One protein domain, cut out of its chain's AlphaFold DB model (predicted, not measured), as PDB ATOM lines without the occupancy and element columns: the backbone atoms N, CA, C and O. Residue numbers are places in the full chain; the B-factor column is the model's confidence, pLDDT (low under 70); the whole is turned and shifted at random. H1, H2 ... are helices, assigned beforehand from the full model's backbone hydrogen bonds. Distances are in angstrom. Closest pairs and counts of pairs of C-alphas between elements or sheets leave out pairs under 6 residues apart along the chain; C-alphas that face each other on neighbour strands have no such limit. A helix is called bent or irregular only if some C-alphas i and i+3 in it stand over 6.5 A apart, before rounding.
ATOM      1  N   LYS A  15     -40.006   9.188  31.518       77.69
ATOM      2  CA  LYS A  15     -38.729   8.737  32.105       77.69
ATOM      3  C   LYS A  15     -37.523   9.550  31.629       77.69
ATOM      4  O   LYS A  15     -36.542   9.653  32.360       77.69
ATOM      5  N   VAL A  16     -37.585  10.140  30.435       83.31
ATOM      6  CA  VAL A  16     -36.498  10.967  29.878       83.31
ATOM      7  C   VAL A  16     -36.492  12.372  30.491       83.31
ATOM      8  O   VAL A  16     -35.439  12.993  30.616       83.31
ATOM      9  N   PHE A  17     -37.648  12.866  30.937       85.62
ATOM     10  CA  PHE A  17     -37.782  14.220  31.476       85.62
ATOM     11  C   PHE A  17     -36.931  14.480  32.743       85.62
ATOM     12  O   PHE A  17     -36.206  15.477  32.763       85.62
ATOM     13  N   PRO A  18     -36.891  13.589  33.759       87.56
ATOM     14  CA  PRO A  18     -35.967  13.728  34.887       87.56
ATOM     15  C   PRO A  18     -34.494  13.734  34.465       87.56
ATOM     16  O   PRO A  18     -33.709  14.510  35.002       87.56
ATOM     17  N   VAL A  19     -34.119  12.914  33.476       90.06
ATOM     18  CA  VAL A  19     -32.743  12.852  32.955       90.06
ATOM     19  C   VAL A  19     -32.360  14.172  32.286       90.06
ATOM     20  O   VAL A  19     -31.263  14.677  32.514       90.06
ATOM     21  N   LEU A  20     -33.275  14.773  31.519       89.69
ATOM     22  CA  LEU A  20     -33.082  16.091  30.915       89.69
ATOM     23  C   LEU A  20     -32.895  17.178  31.987       89.69
ATOM     24  O   LEU A  20     -31.968  17.977  31.880       89.69
ATOM     25  N   ILE A  21     -33.729  17.189  33.034       91.62
ATOM     26  CA  ILE A  21     -33.613  18.153  34.143       91.62
ATOM     27  C   ILE A  21     -32.256  18.014  34.837       91.62
ATOM     28  O   ILE A  21     -31.554  19.008  35.017       91.62
ATOM     29  N   VAL A  22     -31.861  16.788  35.189       93.19
ATOM     30  CA  VAL A  22     -30.559  16.523  35.817       93.19
ATOM     31  C   VAL A  22     -29.417  16.954  34.894       93.19
ATOM     32  O   VAL A  22     -28.468  17.585  35.354       93.19
ATOM     33  N   GLY A  23     -29.528  16.690  33.589       93.88
ATOM     34  CA  GLY A  23     -28.557  17.129  32.588       93.88
ATOM     35  C   GLY A  23     -28.421  18.651  32.505       93.88
ATOM     36  O   GLY A  23     -27.303  19.162  32.464       93.88
ATOM     37  N   LEU A  24     -29.532  19.392  32.543       94.12
ATOM     38  CA  LEU A  24     -29.526  20.860  32.541       94.12
ATOM     39  C   LEU A  24     -28.919  21.437  33.824       94.12
ATOM     40  O   LEU A  24     -28.129  22.379  33.755       94.12
ATOM     41  N   ILE A  25     -29.229  20.849  34.984       94.75
ATOM     42  CA  ILE A  25     -28.622  21.237  36.266       94.75
ATOM     43  C   ILE A  25     -27.110  20.990  36.225       94.75
ATOM     44  O   ILE A  25     -26.334  21.887  36.547       94.75
ATOM     45  N   ALA A  26     -26.679  19.810  35.771       93.44
ATOM     46  CA  ALA A  26     -25.264  19.478  35.639       93.44
ATOM     47  C   ALA A  26     -24.538  20.424  34.668       93.44
ATOM     48  O   ALA A  26     -23.436  20.881  34.966       93.44
ATOM     49  N   ALA A  27     -25.168  20.773  33.541       93.81
ATOM     50  CA  ALA A  27     -24.623  21.738  32.590       93.81
ATOM     51  C   ALA A  27     -24.474  23.139  33.207       93.81
ATOM     52  O   ALA A  27     -23.461  23.804  32.976       93.81
ATOM     53  N   ASN A  28     -25.441  23.578  34.022       94.25
ATOM     54  CA  ASN A  28     -25.346  24.853  34.728       94.25
ATOM     55  C   ASN A  28     -24.214  24.845  35.769       94.25
ATOM     56  O   ASN A  28     -23.385  25.753  35.781       94.25
ATOM     57  N   ILE A  29     -24.108  23.779  36.568       94.75
ATOM     58  CA  ILE A  29     -23.021  23.604  37.545       94.75
ATOM     59  C   ILE A  29     -21.658  23.612  36.843       94.75
ATOM     60  O   ILE A  29     -20.741  24.305  37.278       94.75
ATOM     61  N   ALA A  30     -21.511  22.887  35.731       93.31
ATOM     62  CA  ALA A  30     -20.263  22.853  34.972       93.31
ATOM     63  C   ALA A  30     -19.878  24.241  34.429       93.31
ATOM     64  O   ALA A  30     -18.698  24.603  34.411       93.31
ATOM     65  N   ARG A  31     -20.866  25.046  34.015       94.88
ATOM     66  CA  ARG A  31     -20.647  26.431  33.584       94.88
ATOM     67  C   ARG A  31     -20.133  27.298  34.732       94.88
ATOM     68  O   ARG A  31     -19.154  28.013  34.542       94.88
ATOM     69  N   GLU A  32     -20.745  27.214  35.909       94.25
ATOM     70  CA  GLU A  32     -20.300  27.948  37.100       94.25
ATOM     71  C   GLU A  32     -18.897  27.510  37.545       94.25
ATOM     72  O   GLU A  32     -18.024  28.348  37.767       94.25
ATOM     73  N   GLN A  33     -18.627  26.203  37.577       92.88
ATOM     74  CA  GLN A  33     -17.307  25.663  37.911       92.88
ATOM     75  C   GLN A  33     -16.217  26.153  36.956       92.88
ATOM     76  O   GLN A  33     -15.102  26.437  37.393       92.88
ATOM     77  N   LYS A  34     -16.527  26.293  35.664       94.25
ATOM     78  CA  LYS A  34     -15.590  26.845  34.680       94.25
ATOM     79  C   LYS A  34     -15.224  28.296  34.992       94.25
ATOM     80  O   LYS A  34     -14.052  28.656  34.892       94.25
ATOM     81  N   GLU A  35     -16.196  29.119  35.372       92.38
ATOM     82  CA  GLU A  35     -15.952  30.514  35.758       92.38
ATOM     83  C   GLU A  35     -15.149  30.602  37.065       92.38
ATOM     84  O   GLU A  35     -14.162  31.336  37.134       92.38
ATOM     85  N   ILE A  36     -15.474  29.768  38.058       93.62
ATOM     86  CA  ILE A  36     -14.717  29.671  39.316       93.62
ATOM     87  C   ILE A  36     -13.271  29.235  39.053       93.62
ATOM     88  O   ILE A  36     -12.336  29.839  39.579       93.62
ATOM     89  N   ALA A  37     -13.058  28.217  38.217       93.12
ATOM     90  CA  ALA A  37     -11.724  27.729  37.878       93.12
ATOM     91  C   ALA A  37     -10.888  28.801  37.164       93.12
ATOM     92  O   ALA A  37      -9.706  28.963  37.467       93.12
ATOM     93  N   ARG A  38     -11.503  29.579  36.264       91.75
ATOM     94  CA  ARG A  38     -10.853  30.725  35.608       91.75
ATOM     95  C   ARG A  38     -10.468  31.806  36.610       91.75
ATOM     96  O   ARG A  38      -9.336  32.280  36.567       91.75
ATOM     97  N   ALA A  39     -11.375  32.178  37.511       90.25
ATOM     98  CA  ALA A  39     -11.098  33.170  38.547       90.25
ATOM     99  C   ALA A  39      -9.969  32.708  39.482       90.25
ATOM    100  O   ALA A  39      -9.041  33.468  39.753       90.25
ATOM    101  N   LYS A  40      -9.995  31.436  39.899       92.75
ATOM    102  CA  LYS A  40      -8.948  30.835  40.732       92.75
ATOM    103  C   LYS A  40      -7.592  30.821  40.029       92.75
ATOM    104  O   LYS A  40      -6.595  31.170  40.648       92.75
ATOM    105  N   LEU A  41      -7.553  30.463  38.745       91.69
ATOM    106  CA  LEU A  41      -6.318  30.491  37.962       91.69
ATOM    107  C   LEU A  41      -5.762  31.917  37.840       91.69
ATOM    108  O   LEU A  41      -4.563  32.116  38.002       91.69
ATOM    109  N   LYS A  42      -6.619  32.918  37.591       90.31
ATOM    110  CA  LYS A  42      -6.204  34.331  37.559       90.31
ATOM    111  C   LYS A  42      -5.578  34.758  38.894       90.31
ATOM    112  O   LYS A  42      -4.524  35.388  38.886       90.31
ATOM    113  N   LEU A  43      -6.199  34.384  40.015       91.81
ATOM    114  CA  LEU A  43      -5.690  34.687  41.354       91.81
ATOM    115  C   LEU A  43      -4.339  34.009  41.629       91.81
ATOM    116  O   LEU A  43      -3.404  34.692  42.028       91.81
ATOM    117  N   ASP A  44      -4.203  32.713  41.338       93.94
ATOM    118  CA  ASP A  44      -2.948  31.966  41.528       93.94
ATOM    119  C   ASP A  44      -1.785  32.584  40.731       93.94
ATOM    120  O   ASP A  44      -0.684  32.785  41.243       93.94
ATOM    121  N   LEU A  45      -2.035  32.973  39.475       92.75
ATOM    122  CA  LEU A  45      -1.029  33.653  38.655       92.75
ATOM    123  C   LEU A  45      -0.646  35.024  39.218       92.75
ATOM    124  O   LEU A  45       0.522  35.414  39.154       92.75
ATOM    125  N   PHE A  46      -1.612  35.767  39.755       93.50
ATOM    126  CA  PHE A  46      -1.358  37.054  40.387       93.50
ATOM    127  C   PHE A  46      -0.516  36.915  41.661       93.50
ATOM    128  O   PHE A  46       0.469  37.635  41.823       93.50
ATOM    129  N   GLU A  47      -0.844  35.956  42.526       94.25
ATOM    130  CA  GLU A  47      -0.089  35.668  43.748       94.25
ATOM    131  C   GLU A  47       1.365  35.305  43.433       94.25
ATOM    132  O   GLU A  47       2.286  35.856  44.040       94.25
ATOM    133  N   LYS A  48       1.597  34.468  42.413       94.50
ATOM    134  CA  LYS A  48       2.952  34.131  41.945       94.50
ATOM    135  C   LYS A  48       3.717  35.353  41.438       94.50
ATOM    136  O   LYS A  48       4.896  35.514  41.757       94.50
ATOM    137  N   ARG A  49       3.057  36.244  40.687       94.88
ATOM    138  CA  ARG A  49       3.662  37.494  40.190       94.88
ATOM    139  C   ARG A  49       4.048  38.435  41.331       94.88
ATOM    140  O   ARG A  49       5.165  38.952  41.331       94.88
ATOM    141  N   ILE A  50       3.166  38.613  42.316       95.19
ATOM    142  CA  ILE A  50       3.451  39.389  43.533       95.19
ATOM    143  C   ILE A  50       4.613  38.781  44.311       95.19
ATOM    144  O   ILE A  50       5.514  39.505  44.733       95.19
ATOM    145  N   LEU A  51       4.613  37.462  44.499       95.56
ATOM    146  CA  LEU A  51       5.658  36.773  45.244       95.56
ATOM    147  C   LEU A  51       7.025  36.976  44.583       95.56
ATOM    148  O   LEU A  51       8.007  37.260  45.273       95.56
ATOM    149  N   PHE A  52       7.078  36.886  43.253       95.56
ATOM    150  CA  PHE A  52       8.297  37.107  42.483       95.56
ATOM    151  C   PHE A  52       8.797  38.551  42.622       95.56
ATOM    152  O   PHE A  52       9.974  38.776  42.909       95.56
ATOM    153  N   PHE A  53       7.895  39.530  42.487       96.12
ATOM    154  CA  PHE A  53       8.211  40.947  42.673       96.12
ATOM    155  C   PHE A  53       8.743  41.236  44.081       96.12
ATOM    156  O   PHE A  53       9.806  41.834  44.226       96.12
ATOM    157  N   ASN A  54       8.049  40.769  45.120       96.00
ATOM    158  CA  ASN A  54       8.446  40.995  46.509       96.00
ATOM    159  C   ASN A  54       9.800  40.354  46.823       96.00
ATOM    160  O   ASN A  54      10.610  40.960  47.515       96.00
ATOM    161  N   THR A  55      10.067  39.161  46.285       95.38
ATOM    162  CA  THR A  55      11.358  38.482  46.473       95.38
ATOM    163  C   THR A  55      12.481  39.218  45.736       95.38
ATOM    164  O   THR A  55      13.560  39.405  46.288       95.38
ATOM    165  N   THR A  56      12.219  39.715  44.522       94.81
ATOM    166  CA  THR A  56      13.165  40.561  43.768       94.81
ATOM    167  C   THR A  56      13.485  41.843  44.522       94.81
ATOM    168  O   THR A  56      14.648  42.212  44.666       94.81
ATOM    169  N   LYS A  57      12.451  42.515  45.034       94.75
ATOM    170  CA  LYS A  57      12.604  43.731  45.824       94.75
ATOM    171  C   LYS A  57      13.405  43.468  47.097       94.75
ATOM    172  O   LYS A  57      14.334  44.213  47.367       94.75
ATOM    173  N   ALA A  58      13.093  42.393  47.821       93.31
ATOM    174  CA  ALA A  58      13.837  41.993  49.010       93.31
ATOM    175  C   ALA A  58      15.315  41.723  48.695       93.31
ATOM    176  O   ALA A  58      16.177  42.225  49.405       93.31
ATOM    177  N   LEU A  59      15.623  41.028  47.591       93.12
ATOM    178  CA  LEU A  59      17.007  40.819  47.157       93.12
ATOM    179  C   LEU A  59      17.732  42.150  46.914       93.12
ATOM    180  O   LEU A  59      18.844  42.344  47.402       93.12
ATOM    181  N   VAL A  60      17.110  43.063  46.161       93.00
ATOM    182  CA  VAL A  60      17.694  44.376  45.848       93.00
ATOM    183  C   VAL A  60      17.882  45.205  47.115       93.00
ATOM    184  O   VAL A  60      18.952  45.776  47.302       93.00
ATOM    185  N   ASP A  61      16.886  45.245  47.998       91.50
ATOM    186  CA  ASP A  61      16.954  45.992  49.252       91.50
ATOM    187  C   ASP A  61      18.042  45.425  50.182       91.50
ATOM    188  O   ASP A  61      18.893  46.186  50.639       91.50
ATOM    189  N   SER A  62      18.122  44.102  50.361       90.50
ATOM    190  CA  SER A  62      19.185  43.459  51.152       90.50
ATOM    191  C   SER A  62      20.583  43.669  50.553       90.50
ATOM    192  O   SER A  62      21.565  43.801  51.284       90.50
ATOM    193  N   SER A  63      20.688  43.765  49.223       87.75
ATOM    194  CA  SER A  63      21.965  43.992  48.530       87.75
ATOM    195  C   SER A  63      22.489  45.429  48.658       87.75
ATOM    196  O   SER A  63      23.681  45.657  48.461       87.75
ATOM    197  N   LYS A  64      21.640  46.412  49.000       83.81
ATOM    198  CA  LYS A  64      22.066  47.816  49.181       83.81
ATOM    199  C   LYS A  64      22.943  48.000  50.414       83.81
ATOM    200  O   LYS A  64      23.922  48.755  50.365       83.81
ATOM    201  N   ASP A  65      22.593  47.305  51.490       79.44
ATOM    202  CA  ASP A  65      23.251  47.465  52.782       79.44
ATOM    203  C   ASP A  65      24.396  46.470  52.984       79.44
ATOM    204  O   ASP A  65      25.262  46.725  53.815       79.44
ATOM    205  N   LEU A  66      24.458  45.380  52.203       71.00
ATOM    206  CA  LEU A  66      25.498  44.334  52.274       71.00
ATOM    207  C   LEU A  66      25.696  43.726  53.678       71.00
ATOM    208  O   LEU A  66      26.667  43.015  53.919       71.00
ATOM    209  N   THR A  67      24.791  43.997  54.616       69.56
ATOM    210  CA  THR A  67      24.893  43.592  56.023       69.56
ATOM    211  C   THR A  67      24.197  42.269  56.310       69.56
ATOM    212  O   THR A  67      24.449  41.675  57.354       69.56
ATOM    213  N   ASN A  68      23.331  41.796  55.409       78.50
ATOM    214  CA  ASN A  68      22.505  40.612  55.626       78.50
ATOM    215  C   ASN A  68      22.731  39.553  54.535       78.50
ATOM    216  O   ASN A  68      21.899  39.357  53.648       78.50
ATOM    217  N   GLU A  69      23.887  38.887  54.604       79.00
ATOM    218  CA  GLU A  69      24.281  37.816  53.678       79.00
ATOM    219  C   GLU A  69      23.261  36.665  53.648       79.00
ATOM    220  O   GLU A  69      22.920  36.170  52.574       79.00
ATOM    221  N   GLU A  70      22.714  36.286  54.807       82.62
ATOM    222  CA  GLU A  70      21.698  35.234  54.921       82.62
ATOM    223  C   GLU A  70      20.439  35.582  54.115       82.62
ATOM    224  O   GLU A  70      19.976  34.775  53.308       82.62
ATOM    225  N   SER A  71      19.944  36.819  54.237       83.81
ATOM    226  CA  SER A  71      18.785  37.291  53.472       83.81
ATOM    227  C   SER A  71      19.051  37.349  51.966       83.81
ATOM    228  O   SER A  71      18.163  37.009  51.179       83.81
ATOM    229  N   ILE A  72      20.255  37.757  51.546       84.75
ATOM    230  CA  ILE A  72      20.640  37.787  50.126       84.75
ATOM    231  C   ILE A  72      20.633  36.364  49.555       84.75
ATOM    232  O   ILE A  72      20.030  36.133  48.503       84.75
ATOM    233  N   ASN A  73      21.242  35.408  50.261       86.00
ATOM    234  CA  ASN A  73      21.294  34.010  49.840       86.00
ATOM    235  C   ASN A  73      19.895  33.384  49.788       86.00
ATOM    236  O   ASN A  73      19.534  32.792  48.772       86.00
ATOM    237  N   GLU A  74      19.068  33.588  50.817       89.81
ATOM    238  CA  GLU A  74      17.691  33.083  50.850       89.81
ATOM    239  C   GLU A  74      16.851  33.641  49.687       89.81
ATOM    240  O   GLU A  74      16.170  32.892  48.975       89.81
ATOM    241  N   CYS A  75      16.919  34.955  49.445       89.31
ATOM    242  CA  CYS A  75      16.184  35.586  48.351       89.31
ATOM    243  C   CYS A  75      16.682  35.107  46.983       89.31
ATOM    244  O   CYS A  75      15.868  34.862  46.088       89.31
ATOM    245  N   SER A  76      17.996  34.941  46.823       87.69
ATOM    246  CA  SER A  76      18.612  34.435  45.593       87.69
ATOM    247  C   SER A  76      18.179  32.996  45.298       87.69
ATOM    248  O   SER A  76      17.687  32.712  44.204       87.69
ATOM    249  N   GLU A  77      18.238  32.099  46.288       89.75
ATOM    250  CA  GLU A  77      17.762  30.719  46.144       89.75
ATOM    251  C   GLU A  77      16.276  30.655  45.784       89.75
ATOM    252  O   GLU A  77      15.855  29.860  44.936       89.75
ATOM    253  N   LYS A  78      15.462  31.492  46.428       91.50
ATOM    254  CA  LYS A  78      14.027  31.560  46.157       91.50
ATOM    255  C   LYS A  78      13.752  32.050  44.737       91.50
ATOM    256  O   LYS A  78      12.933  31.448  44.044       91.50
ATOM    257  N   LEU A  79      14.462  33.076  44.268       90.50
ATOM    258  CA  LEU A  79      14.349  33.558  42.887       90.50
ATOM    259  C   LEU A  79      14.812  32.512  41.876       90.50
ATOM    260  O   LEU A  79      14.156  32.348  40.850       90.50
ATOM    261  N   PHE A  80      15.875  31.766  42.178       88.62
ATOM    262  CA  PHE A  80      16.342  30.675  41.327       88.62
ATOM    263  C   PHE A  80      15.274  29.583  41.173       88.62
ATOM    264  O   PHE A  80      14.964  29.174  40.055       88.62
ATOM    265  N   LYS A  81      14.623  29.177  42.272       90.12
ATOM    266  CA  LYS A  81      13.501  28.217  42.236       90.12
ATOM    267  C   LYS A  81      12.328  28.735  41.397       90.12
ATOM    268  O   LYS A  81      11.722  27.973  40.650       90.12
ATOM    269  N   MET A  82      12.039  30.033  41.478       90.75
ATOM    270  CA  MET A  82      10.960  30.671  40.716       90.75
ATOM    271  C   MET A  82      11.345  31.027  39.270       90.75
ATOM    272  O   MET A  82      10.481  31.418  38.482       90.75
ATOM    273  N   TYR A  83      12.619  30.902  38.887       86.12
ATOM    274  CA  TYR A  83      13.118  31.369  37.594       86.12
ATOM    275  C   TYR A  83      12.423  30.679  36.418       86.12
ATOM    276  O   TYR A  83      12.016  31.342  35.462       86.12
ATOM    277  N   HIS A  84      12.205  29.365  36.502       84.88
ATOM    278  CA  HIS A  84      11.502  28.631  35.451       84.88
ATOM    279  C   HIS A  84      10.061  29.124  35.273       84.88
ATOM    280  O   HIS A  84       9.636  29.375  34.145       84.88
ATOM    281  N   GLU A  85       9.338  29.356  36.369       88.25
ATOM    282  CA  GLU A  85       7.971  29.887  36.330       88.25
ATOM    283  C   GLU A  85       7.932  31.320  35.788       88.25
ATOM    284  O   GLU A  85       7.013  31.688  35.054       88.25
ATOM    285  N   SER A  86       8.965  32.120  36.065       88.50
ATOM    286  CA  SER A  86       9.057  33.505  35.593       88.50
ATOM    287  C   SER A  86       9.000  33.621  34.065       88.50
ATOM    288  O   SER A  86       8.462  34.597  33.542       88.50
ATOM    289  N   THR A  87       9.479  32.599  33.340       87.88
ATOM    290  CA  THR A  87       9.453  32.586  31.870       87.88
ATOM    291  C   THR A  87       8.042  32.595  31.292       87.88
ATOM    292  O   THR A  87       7.847  33.150  30.209       87.88
ATOM    293  N   PHE A  88       7.094  32.008  32.026       90.88
ATOM    294  CA  PHE A  88       5.670  31.980  31.717       90.88
ATOM    295  C   PHE A  88       4.935  33.193  32.300       90.88
ATOM    296  O   PHE A  88       4.001  33.709  31.690       90.88
ATOM    297  N   LEU A  89       5.339  33.652  33.487       92.19
ATOM    298  CA  LEU A  89       4.640  34.720  34.198       92.19
ATOM    299  C   LEU A  89       4.876  36.111  33.599       92.19
ATOM    300  O   LEU A  89       3.983  36.953  33.745       92.19
ATOM    301  N   PHE A  90       6.025  36.339  32.955       94.12
ATOM    302  CA  PHE A  90       6.468  37.663  32.520       94.12
ATOM    303  C   PHE A  90       7.064  37.690  31.108       94.12
ATOM    304  O   PHE A  90       7.651  36.711  30.635       94.12
ATOM    305  N   ASP A  91       6.990  38.864  30.475       93.38
ATOM    306  CA  ASP A  91       7.630  39.132  29.188       93.38
ATOM    307  C   ASP A  91       9.147  39.359  29.326       93.38
ATOM    308  O   ASP A  91       9.722  39.388  30.419       93.38
ATOM    309  N   ASN A  92       9.817  39.517  28.183       92.12
ATOM    310  CA  ASN A  92      11.274  39.640  28.099       92.12
ATOM    311  C   ASN A  92      11.847  40.836  28.872       92.12
ATOM    312  O   ASN A  92      12.985  40.750  29.331       92.12
ATOM    313  N   ASP A  93      11.079  41.908  29.065       93.44
ATOM    314  CA  ASP A  93      11.541  43.093  29.797       93.44
ATOM    315  C   ASP A  93      11.845  42.771  31.264       93.44
ATOM    316  O   ASP A  93      12.897  43.150  31.778       93.44
ATOM    317  N   ILE A  94      10.978  41.992  31.919       94.44
ATOM    318  CA  ILE A  94      11.214  41.534  33.294       94.44
ATOM    319  C   ILE A  94      12.384  40.557  33.329       94.44
ATOM    320  O   ILE A  94      13.223  40.644  34.217       94.44
ATOM    321  N   LYS A  95      12.497  39.659  32.344       91.31
ATOM    322  CA  LYS A  95      13.620  38.707  32.276       91.31
ATOM    323  C   LYS A  95      14.958  39.434  32.163       91.31
ATOM    324  O   LYS A  95      15.909  39.080  32.856       91.31
ATOM    325  N   LYS A  96      15.017  40.481  31.335       93.62
ATOM    326  CA  LYS A  96      16.194  41.340  31.196       93.62
ATOM    327  C   LYS A  96      16.500  42.074  32.500       93.62
ATOM    328  O   LYS A  96      17.630  41.994  32.969       93.62
ATOM    329  N   LEU A  97      15.496  42.699  33.117       94.81
ATOM    330  CA  LEU A  97      15.644  43.360  34.415       94.81
ATOM    331  C   LEU A  97      16.195  42.401  35.479       94.81
ATOM    332  O   LEU A  97      17.113  42.755  36.209       94.81
ATOM    333  N   MET A  98      15.681  41.173  35.540       93.06
ATOM    334  CA  MET A  98      16.150  40.162  36.486       93.06
ATOM    335  C   MET A  98      17.576  39.707  36.209       93.06
ATOM    336  O   MET A  98      18.349  39.521  37.146       93.06
ATOM    337  N   SER A  99      17.941  39.555  34.936       92.19
ATOM    338  CA  SER A  99      19.323  39.275  34.548       92.19
ATOM    339  C   SER A  99      20.261  40.404  34.980       92.19
ATOM    340  O   SER A  99      21.344  40.122  35.493       92.19
ATOM    341  N   ASP A 100      19.836  41.662  34.848       95.50
ATOM    342  CA  ASP A 100      20.599  42.821  35.307       95.50
ATOM    343  C   ASP A 100      20.708  42.876  36.838       95.50
ATOM    344  O   ASP A 100      21.802  43.103  37.353       95.50
ATOM    345  N   VAL A 101      19.625  42.603  37.574       94.19
ATOM    346  CA  VAL A 101      19.656  42.501  39.043       94.19
ATOM    347  C   VAL A 101      20.638  41.419  39.479       94.19
ATOM    348  O   VAL A 101      21.555  41.707  40.244       94.19
ATOM    349  N   HIS A 102      20.502  40.200  38.951       91.75
ATOM    350  CA  HIS A 102      21.383  39.088  39.300       91.75
ATOM    351  C   HIS A 102      22.845  39.420  38.993       91.75
ATOM    352  O   HIS A 102      23.701  39.240  39.849       91.75
ATOM    353  N   ARG A 103      23.134  39.969  37.806       94.62
ATOM    354  CA  ARG A 103      24.489  40.383  37.422       94.62
ATOM    355  C   ARG A 103      25.091  41.369  38.424       94.62
ATOM    356  O   ARG A 103      26.220  41.168  38.854       94.62
ATOM    357  N   ASN A 104      24.360  42.419  38.795       94.94
ATOM    358  CA  ASN A 104      24.874  43.428  39.723       94.94
ATOM    359  C   ASN A 104      25.050  42.871  41.145       94.94
ATOM    360  O   ASN A 104      26.036  43.190  41.802       94.94
ATOM    361  N   VAL A 105      24.156  41.987  41.601       91.94
ATOM    362  CA  VAL A 105      24.316  41.283  42.886       91.94
ATOM    363  C   VAL A 105      25.535  40.355  42.863       91.94
ATOM    364  O   VAL A 105      26.317  40.360  43.811       91.94
ATOM    365  N   SER A 106      25.757  39.611  41.774       91.50
ATOM    366  CA  SER A 106      26.943  38.758  41.616       91.50
ATOM    367  C   SER A 106      28.238  39.567  41.641       91.50
ATOM    368  O   SER A 106      29.167  39.177  42.336       91.50
ATOM    369  N   VAL A 107      28.283  40.724  40.970       93.62
ATOM    370  CA  VAL A 107      29.448  41.624  41.018       93.62
ATOM    371  C   VAL A 107      29.743  42.069  42.453       93.62
ATOM    372  O   VAL A 107      30.898  42.070  42.868       93.62
ATOM    373  N   LEU A 108      28.720  42.414  43.242       91.06
ATOM    374  CA  LEU A 108      28.920  42.763  44.651       91.06
ATOM    375  C   LEU A 108      29.474  41.589  45.466       91.06
ATOM    376  O   LEU A 108      30.411  41.778  46.242       91.06
ATOM    377  N   ALA A 109      28.939  40.383  45.264       88.44
ATOM    378  CA  ALA A 109      29.431  39.179  45.926       88.44
ATOM    379  C   ALA A 109      30.892  38.872  45.552       88.44
ATOM    380  O   ALA A 109      31.699  38.581  46.431       88.44
ATOM    381  N   GLU A 110      31.263  39.003  44.276       90.38
ATOM    382  CA  GLU A 110      32.637  38.813  43.795       90.38
ATOM    383  C   GLU A 110      33.620  39.774  44.475       90.38
ATOM    384  O   GLU A 110      34.680  39.344  44.930       90.38
ATOM    385  N   VAL A 111      33.252  41.051  44.627       90.31
ATOM    386  CA  VAL A 111      34.083  42.054  45.320       90.31
ATOM    387  C   VAL A 111      34.283  41.697  46.793       90.31
ATOM    388  O   VAL A 111      35.389  41.838  47.321       90.31
ATOM    389  N   VAL A 112      33.232  41.217  47.466       86.75
ATOM    390  CA  VAL A 112      33.322  40.758  48.859       86.75
ATOM    391  C   VAL A 112      34.235  39.538  48.959       86.75
ATOM    392  O   VAL A 112      35.146  39.531  49.786       86.75
ATOM    393  N   ILE A 113      34.052  38.538  48.092       88.06
ATOM    394  CA  ILE A 113      34.874  37.321  48.059       88.06
ATOM    395  C   ILE A 113      36.347  37.665  47.813       88.06
ATOM    396  O   ILE A 113      37.218  37.182  48.538       88.06
ATOM    397  N   GLU A 114      36.640  38.533  46.845       89.56
ATOM    398  CA  GLU A 114      38.005  38.984  46.565       89.56
ATOM    399  C   GLU A 114      38.613  39.705  47.770       89.56
ATOM    400  O   GLU A 114      39.755  39.434  48.150       89.56
ATOM    401  N   SER A 115      37.850  40.588  48.419       86.69
ATOM    402  CA  SER A 115      38.285  41.278  49.636       86.69
ATOM    403  C   SER A 115      38.617  40.285  50.755       86.69
ATOM    404  O   SER A 115      39.673  40.385  51.379       86.69
ATOM    405  N   LEU A 116      37.784  39.263  50.967       86.81
ATOM    406  CA  LEU A 116      38.027  38.224  51.971       86.81
ATOM    407  C   LEU A 116      39.291  37.406  51.658       86.81
ATOM    408  O   LEU A 116      40.120  37.186  52.544       86.81
ATOM    409  N   GLN A 117      39.488  37.008  50.399       89.25
ATOM    410  CA  GLN A 117      40.650  36.217  49.969       89.25
ATOM    411  C   GLN A 117      41.968  37.004  50.023       89.25
ATOM    412  O   GLN A 117      43.028  36.445  50.307       89.25
ATOM    413  N   SER A 118      41.910  38.315  49.798       87.81
ATOM    414  CA  SER A 118      43.069  39.216  49.750       87.81
ATOM    415  C   SER A 118      43.412  39.883  51.091       87.81
ATOM    416  O   SER A 118      44.253  40.785  51.129       87.81
ATOM    417  N   LYS A 119      42.798  39.452  52.206       85.62
ATOM    418  CA  LYS A 119      42.932  40.075  53.543       85.62
ATOM    419  C   LYS A 119      42.512  41.554  53.565       85.62
ATOM    420  O   LYS A 119      43.182  42.392  54.170       85.62
ATOM    421  N   GLY A 120      41.406  41.868  52.902       78.56
ATOM    422  CA  GLY A 120      40.793  43.196  52.860       78.56
ATOM    423  C   GLY A 120      41.297  44.097  51.734       78.56
ATOM    424  O   GLY A 120      41.129  45.312  51.818       78.56
ATOM    425  N   LYS A 121      41.949  43.545  50.702       80.81
ATOM    426  CA  LYS A 121      42.524  44.310  49.585       80.81
ATOM    427  C   LYS A 121      41.925  43.880  48.248       80.81
ATOM    428  O   LYS A 121      42.603  43.257  47.433       80.81
ATOM    429  N   ALA A 122      40.670  44.253  48.013       84.69
ATOM    430  CA  ALA A 122      40.093  44.161  46.675       84.69
ATOM    431  C   ALA A 122      40.847  45.084  45.702       84.69
ATOM    432  O   ALA A 122      41.282  46.182  46.070       84.69
ATOM    433  N   SER A 123      41.014  44.637  44.460       89.00
ATOM    434  CA  SER A 123      41.638  45.434  43.412       89.00
ATOM    435  C   SER A 123      40.831  46.708  43.129       89.00
ATOM    436  O   SER A 123      39.612  46.758  43.304       89.00
ATOM    437  N   SER A 124      41.510  47.759  42.659       88.88
ATOM    438  CA  SER A 124      40.842  49.017  42.300       88.88
ATOM    439  C   SER A 124      39.790  48.830  41.199       88.88
ATOM    440  O   SER A 124      38.806  49.565  41.185       88.88
ATOM    441  N   ASP A 125      39.993  47.872  40.289       91.94
ATOM    442  CA  ASP A 125      39.043  47.551  39.217       91.94
ATOM    443  C   ASP A 125      37.776  46.894  39.783       91.94
ATOM    444  O   ASP A 125      36.659  47.327  39.500       91.94
ATOM    445  N   SER A 126      37.939  45.909  40.667       91.25
ATOM    446  CA  SER A 126      36.820  45.248  41.341       91.25
ATOM    447  C   SER A 126      36.028  46.214  42.218       91.25
ATOM    448  O   SER A 126      34.800  46.237  42.153       91.25
ATOM    449  N   LEU A 127      36.704  47.085  42.974       89.94
ATOM    450  CA  LEU A 127      36.036  48.127  43.758       89.94
ATOM    451  C   LEU A 127      35.217  49.074  42.871       89.94
ATOM    452  O   LEU A 127      34.075  49.373  43.211       89.94
ATOM    453  N   ALA A 128      35.752  49.503  41.723       93.44
ATOM    454  CA  ALA A 128      35.017  50.350  40.784       93.44
ATOM    455  C   ALA A 128      33.757  49.651  40.243       93.44
ATOM    456  O   ALA A 128      32.682  50.253  40.216       93.44
ATOM    457  N   LYS A 129      33.858  48.364  39.884       94.31
ATOM    458  CA  LYS A 129      32.706  47.551  39.458       94.31
ATOM    459  C   LYS A 129      31.672  47.394  40.572       94.31
ATOM    460  O   LYS A 129      30.482  47.545  40.313       94.31
ATOM    461  N   GLY A 130      32.114  47.142  41.804       93.38
ATOM    462  CA  GLY A 130      31.240  47.038  42.972       93.38
ATOM    463  C   GLY A 130      30.493  48.337  43.267       93.38
ATOM    464  O   GLY A 130      29.289  48.310  43.503       93.38
ATOM    465  N   VAL A 131      31.173  49.485  43.192       92.75
ATOM    466  CA  VAL A 131      30.539  50.804  43.360       92.75
ATOM    467  C   VAL A 131      29.482  51.039  42.283       92.75
ATOM    468  O   VAL A 131      28.354  51.389  42.622       92.75
ATOM    469  N   ALA A 132      29.804  50.776  41.013       95.56
ATOM    470  CA  ALA A 132      28.852  50.931  39.914       95.56
ATOM    471  C   ALA A 132      27.634  50.000  40.064       95.56
ATOM    472  O   ALA A 132      26.497  50.426  39.864       95.56
ATOM    473  N   ALA A 133      27.854  48.744  40.464       94.88
ATOM    474  CA  ALA A 133      26.778  47.785  40.700       94.88
ATOM    475  C   ALA A 133      25.878  48.201  41.871       94.88
ATOM    476  O   ALA A 133      24.650  48.122  41.773       94.88
ATOM    477  N   LYS A 134      26.475  48.697  42.961       93.62
ATOM    478  CA  LYS A 134      25.740  49.236  44.109       93.62
ATOM    479  C   LYS A 134      24.894  50.442  43.712       93.62
ATOM    480  O   LYS A 134      23.712  50.483  44.042       93.62
ATOM    481  N   GLU A 135      25.476  51.400  42.996       95.25
ATOM    482  CA  GLU A 135      24.772  52.593  42.522       95.25
ATOM    483  C   GLU A 135      23.609  52.217  41.597       95.25
ATOM    484  O   GLU A 135      22.504  52.747  41.731       95.25
ATOM    485  N   TRP A 136      23.810  51.241  40.710       96.44
ATOM    486  CA  TRP A 136      22.739  50.733  39.863       96.44
ATOM    487  C   TRP A 136      21.599  50.116  40.687       96.44
ATOM    488  O   TRP A 136      20.440  50.481  40.496       96.44
ATOM    489  N   LEU A 137      21.905  49.244  41.657       94.62
ATOM    490  CA  LEU A 137      20.904  48.611  42.533       94.62
ATOM    491  C   LEU A 137      20.164  49.616  43.428       94.62
ATOM    492  O   LEU A 137      19.017  49.384  43.811       94.62
ATOM    493  N   GLN A 138      20.794  50.739  43.769       93.19
ATOM    494  CA  GLN A 138      20.156  51.817  44.526       93.19
ATOM    495  C   GLN A 138      19.139  52.603  43.694       93.19
ATOM    496  O   GLN A 138      18.135  53.052  44.243       93.19
ATOM    497  N   ASN A 139      19.379  52.733  42.388       95.75
ATOM    498  CA  ASN A 139      18.585  53.573  41.492       95.75
ATOM    499  C   ASN A 139      17.647  52.786  40.561       95.75
ATOM    500  O   ASN A 139      16.863  53.393  39.831       95.75
ATOM    501  N   VAL A 140      17.715  51.451  40.555       96.06
ATOM    502  CA  VAL A 140      16.883  50.617  39.680       96.06
ATOM    503  C   VAL A 140      15.395  50.761  40.015       96.06
ATOM    504  O   VAL A 140      14.960  50.572  41.154       96.06
ATOM    505  N   ASP A 141      14.589  51.049  38.995       95.94
ATOM    506  CA  ASP A 141      13.133  51.069  39.113       95.94
ATOM    507  C   ASP A 141      12.558  49.663  38.912       95.94
ATOM    508  O   ASP A 141      12.445  49.158  37.793       95.94
ATOM    509  N   LEU A 142      12.167  49.033  40.019       94.81
ATOM    510  CA  LEU A 142      11.465  47.750  39.999       94.81
ATOM    511  C   LEU A 142       9.950  47.904  39.834       94.81
ATOM    512  O   LEU A 142       9.274  46.947  39.479       94.81
ATOM    513  N   VAL A 143       9.372  49.069  40.121       94.56
ATOM    514  CA  VAL A 143       7.912  49.213  40.200       94.56
ATOM    515  C   VAL A 143       7.315  49.383  38.814       94.56
ATOM    516  O   VAL A 143       6.344  48.700  38.478       94.56
ATOM    517  N   THR A 144       7.882  50.267  37.993       95.38
ATOM    518  CA  THR A 144       7.316  50.571  36.670       95.38
ATOM    519  C   THR A 144       7.251  49.343  35.760       95.38
ATOM    520  O   THR A 144       6.171  49.097  35.213       95.38
ATOM    521  N   PRO A 145       8.313  48.518  35.633       94.56
ATOM    522  CA  PRO A 145       8.270  47.329  34.782       94.56
ATOM    523  C   PRO A 145       7.257  46.286  35.270       94.56
ATOM    524  O   PRO A 145       6.578  45.657  34.461       94.56
ATOM    525  N   PHE A 146       7.105  46.122  36.588       94.56
ATOM    526  CA  PHE A 146       6.186  45.141  37.171       94.56
ATOM    527  C   PHE A 146       4.725  45.607  37.204       94.56
ATOM    528  O   PHE A 146       3.818  44.776  37.230       94.56
ATOM    529  N   LYS A 147       4.461  46.918  37.157       94.06
ATOM    530  CA  LYS A 147       3.113  47.499  37.281       94.06
ATOM    531  C   LYS A 147       2.038  46.838  36.399       94.06
ATOM    532  O   LYS A 147       0.952  46.591  36.921       94.06
ATOM    533  N   PRO A 148       2.271  46.512  35.110       92.50
ATOM    534  CA  PRO A 148       1.264  45.842  34.283       92.50
ATOM    535  C   PRO A 148       0.844  44.463  34.813       92.50
ATOM    536  O   PRO A 148      -0.290  44.046  34.601       92.50
ATOM    537  N   TYR A 149       1.742  43.775  35.519       92.00
ATOM    538  CA  TYR A 149       1.545  42.427  36.050       92.00
ATOM    539  C   TYR A 149       0.911  42.418  37.441       92.00
ATOM    540  O   TYR A 149       0.327  41.407  37.834       92.00
ATOM    541  N   LEU A 150       1.017  43.536  38.165       91.06
ATOM    542  CA  LEU A 150       0.523  43.712  39.533       91.06
ATOM    543  C   LEU A 150      -0.845  44.417  39.604       91.06
ATOM    544  O   LEU A 150      -1.368  44.650  40.691       91.06
ATOM    545  N   ASP A 151      -1.442  44.750  38.461       88.69
ATOM    546  CA  ASP A 151      -2.747  45.405  38.390       88.69
ATOM    547  C   ASP A 151      -3.861  44.399  38.068       88.69
ATOM    548  O   ASP A 151      -4.083  44.050  36.906       88.69
ATOM    549  N   LEU A 152      -4.589  43.953  39.098       80.75
ATOM    550  CA  LEU A 152      -5.734  43.041  38.959       80.75
ATOM    551  C   LEU A 152      -6.879  43.627  38.123       80.75
ATOM    552  O   LEU A 152      -7.628  42.872  37.504       80.75
ATOM    553  N   SER A 153      -7.023  44.956  38.064       81.88
ATOM    554  CA  SER A 153      -8.142  45.594  37.354       81.88
ATOM    555  C   SER A 153      -8.090  45.369  35.839       81.88
ATOM    556  O   SER A 153      -9.115  45.430  35.153       81.88
ATOM    557  N   LYS A 154      -6.903  45.048  35.314       72.38
ATOM    558  CA  LYS A 154      -6.674  44.753  33.896       72.38
ATOM    559  C   LYS A 154      -7.061  43.332  33.493       72.38
ATOM    560  O   LYS A 154      -7.074  43.026  32.305       72.38
ATOM    561  N   TRP A 155      -7.410  42.470  34.447       68.00
ATOM    562  CA  TRP A 155      -7.660  41.050  34.211       68.00
ATOM    563  C   TRP A 155      -9.160  40.778  34.077       68.00
ATOM    564  O   TRP A 155      -9.733  39.984  34.828       68.00
TER     565      TRP A 155
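This is residues 15 to 155 of the 156 residues of an uncharacterized protein of Limnohabitans sp. Hippo4 (UniProt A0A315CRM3). Picture one very long helix, H1, whose first part, residues 15 to 38, sticks out as a bare arm, while the other four helices gather round its last part and beyond it as a head. H2 folds back on H1 as a helical hairpin, H3 and H4 make a second hairpin that crosses the end of H1 and reaches past it, and short H5 packs on H1 at residues 46 to 53. The printed part has 141 residues with five named helices, H1 to H5 in order along it, and no named strand; the class is all helix. It is extended, with a radius of gyration of the C-alphas of 23.5 A and spans of 90 by 26 by 21 A, the arm making much of the length.

Start with H1, residues 15 to 65, and look at its residues 45 to 63: these alone touch H2, residues 69 to 89, the closest C-alphas being those of Leu 59 and Cys 75, 5.4 A apart. This hairpin runs opposite ways at a steep tilt of 39 degrees. H2 is irregular, C-alphas 81 and 84 being 7.1 A apart, and has a kink of 55 degrees near residue 83. Next find H3, residues 92 to 117, close to H2 but not clearly touching it, with the C-alphas of Thr 87 and Lys 95 closest at 7.4 A. Residues 101 to 111 of H3 touch H4, residues 124 to 139, in the second hairpin, with the C-alphas of Asn 104 and Ala 133 closest at 4.9 A. H1 to H4 form an up and down bundle, each helix running against the one before it. Residues 60 to 64 of H1 touch residues 134 to 138 of H4, with the C-alphas of Val 60 and Leu 137 closest at 6.3 A. H5, residues 143 to 150, touches H1 at a shallow tilt of 15 degrees, opposite ways, with the C-alphas of Ile 50 and Leu 150 closest at 6.6 A. H5 is irregular, C-alphas 145 and 148 being 7.2 A apart. H2 is apart from H4 and H5. Every O i to N i+4 pair is within hydrogen-bond range in H3 and H4, against 45 of 47 in H1, 13 of 17 in H2 and 2 of 4 in H5.

Find C-alpha 15 at (-38.729, 8.737, 32.105); from there H1 runs 76.0 A to C-alpha 65 at (23.251, 47.465, 52.782). H2 measures 27.8 A, H3 36.8 A, H4 22.7 A and H5 9.2 A, ending at C-alpha 150 at (0.523, 43.712, 39.533).

The C-alphas farthest apart, those of Lys 15 and Lys 121, are 90.4 A apart. The printed part has no cut and no long link. Look for pLDDT under 70 at residues 67 and 155.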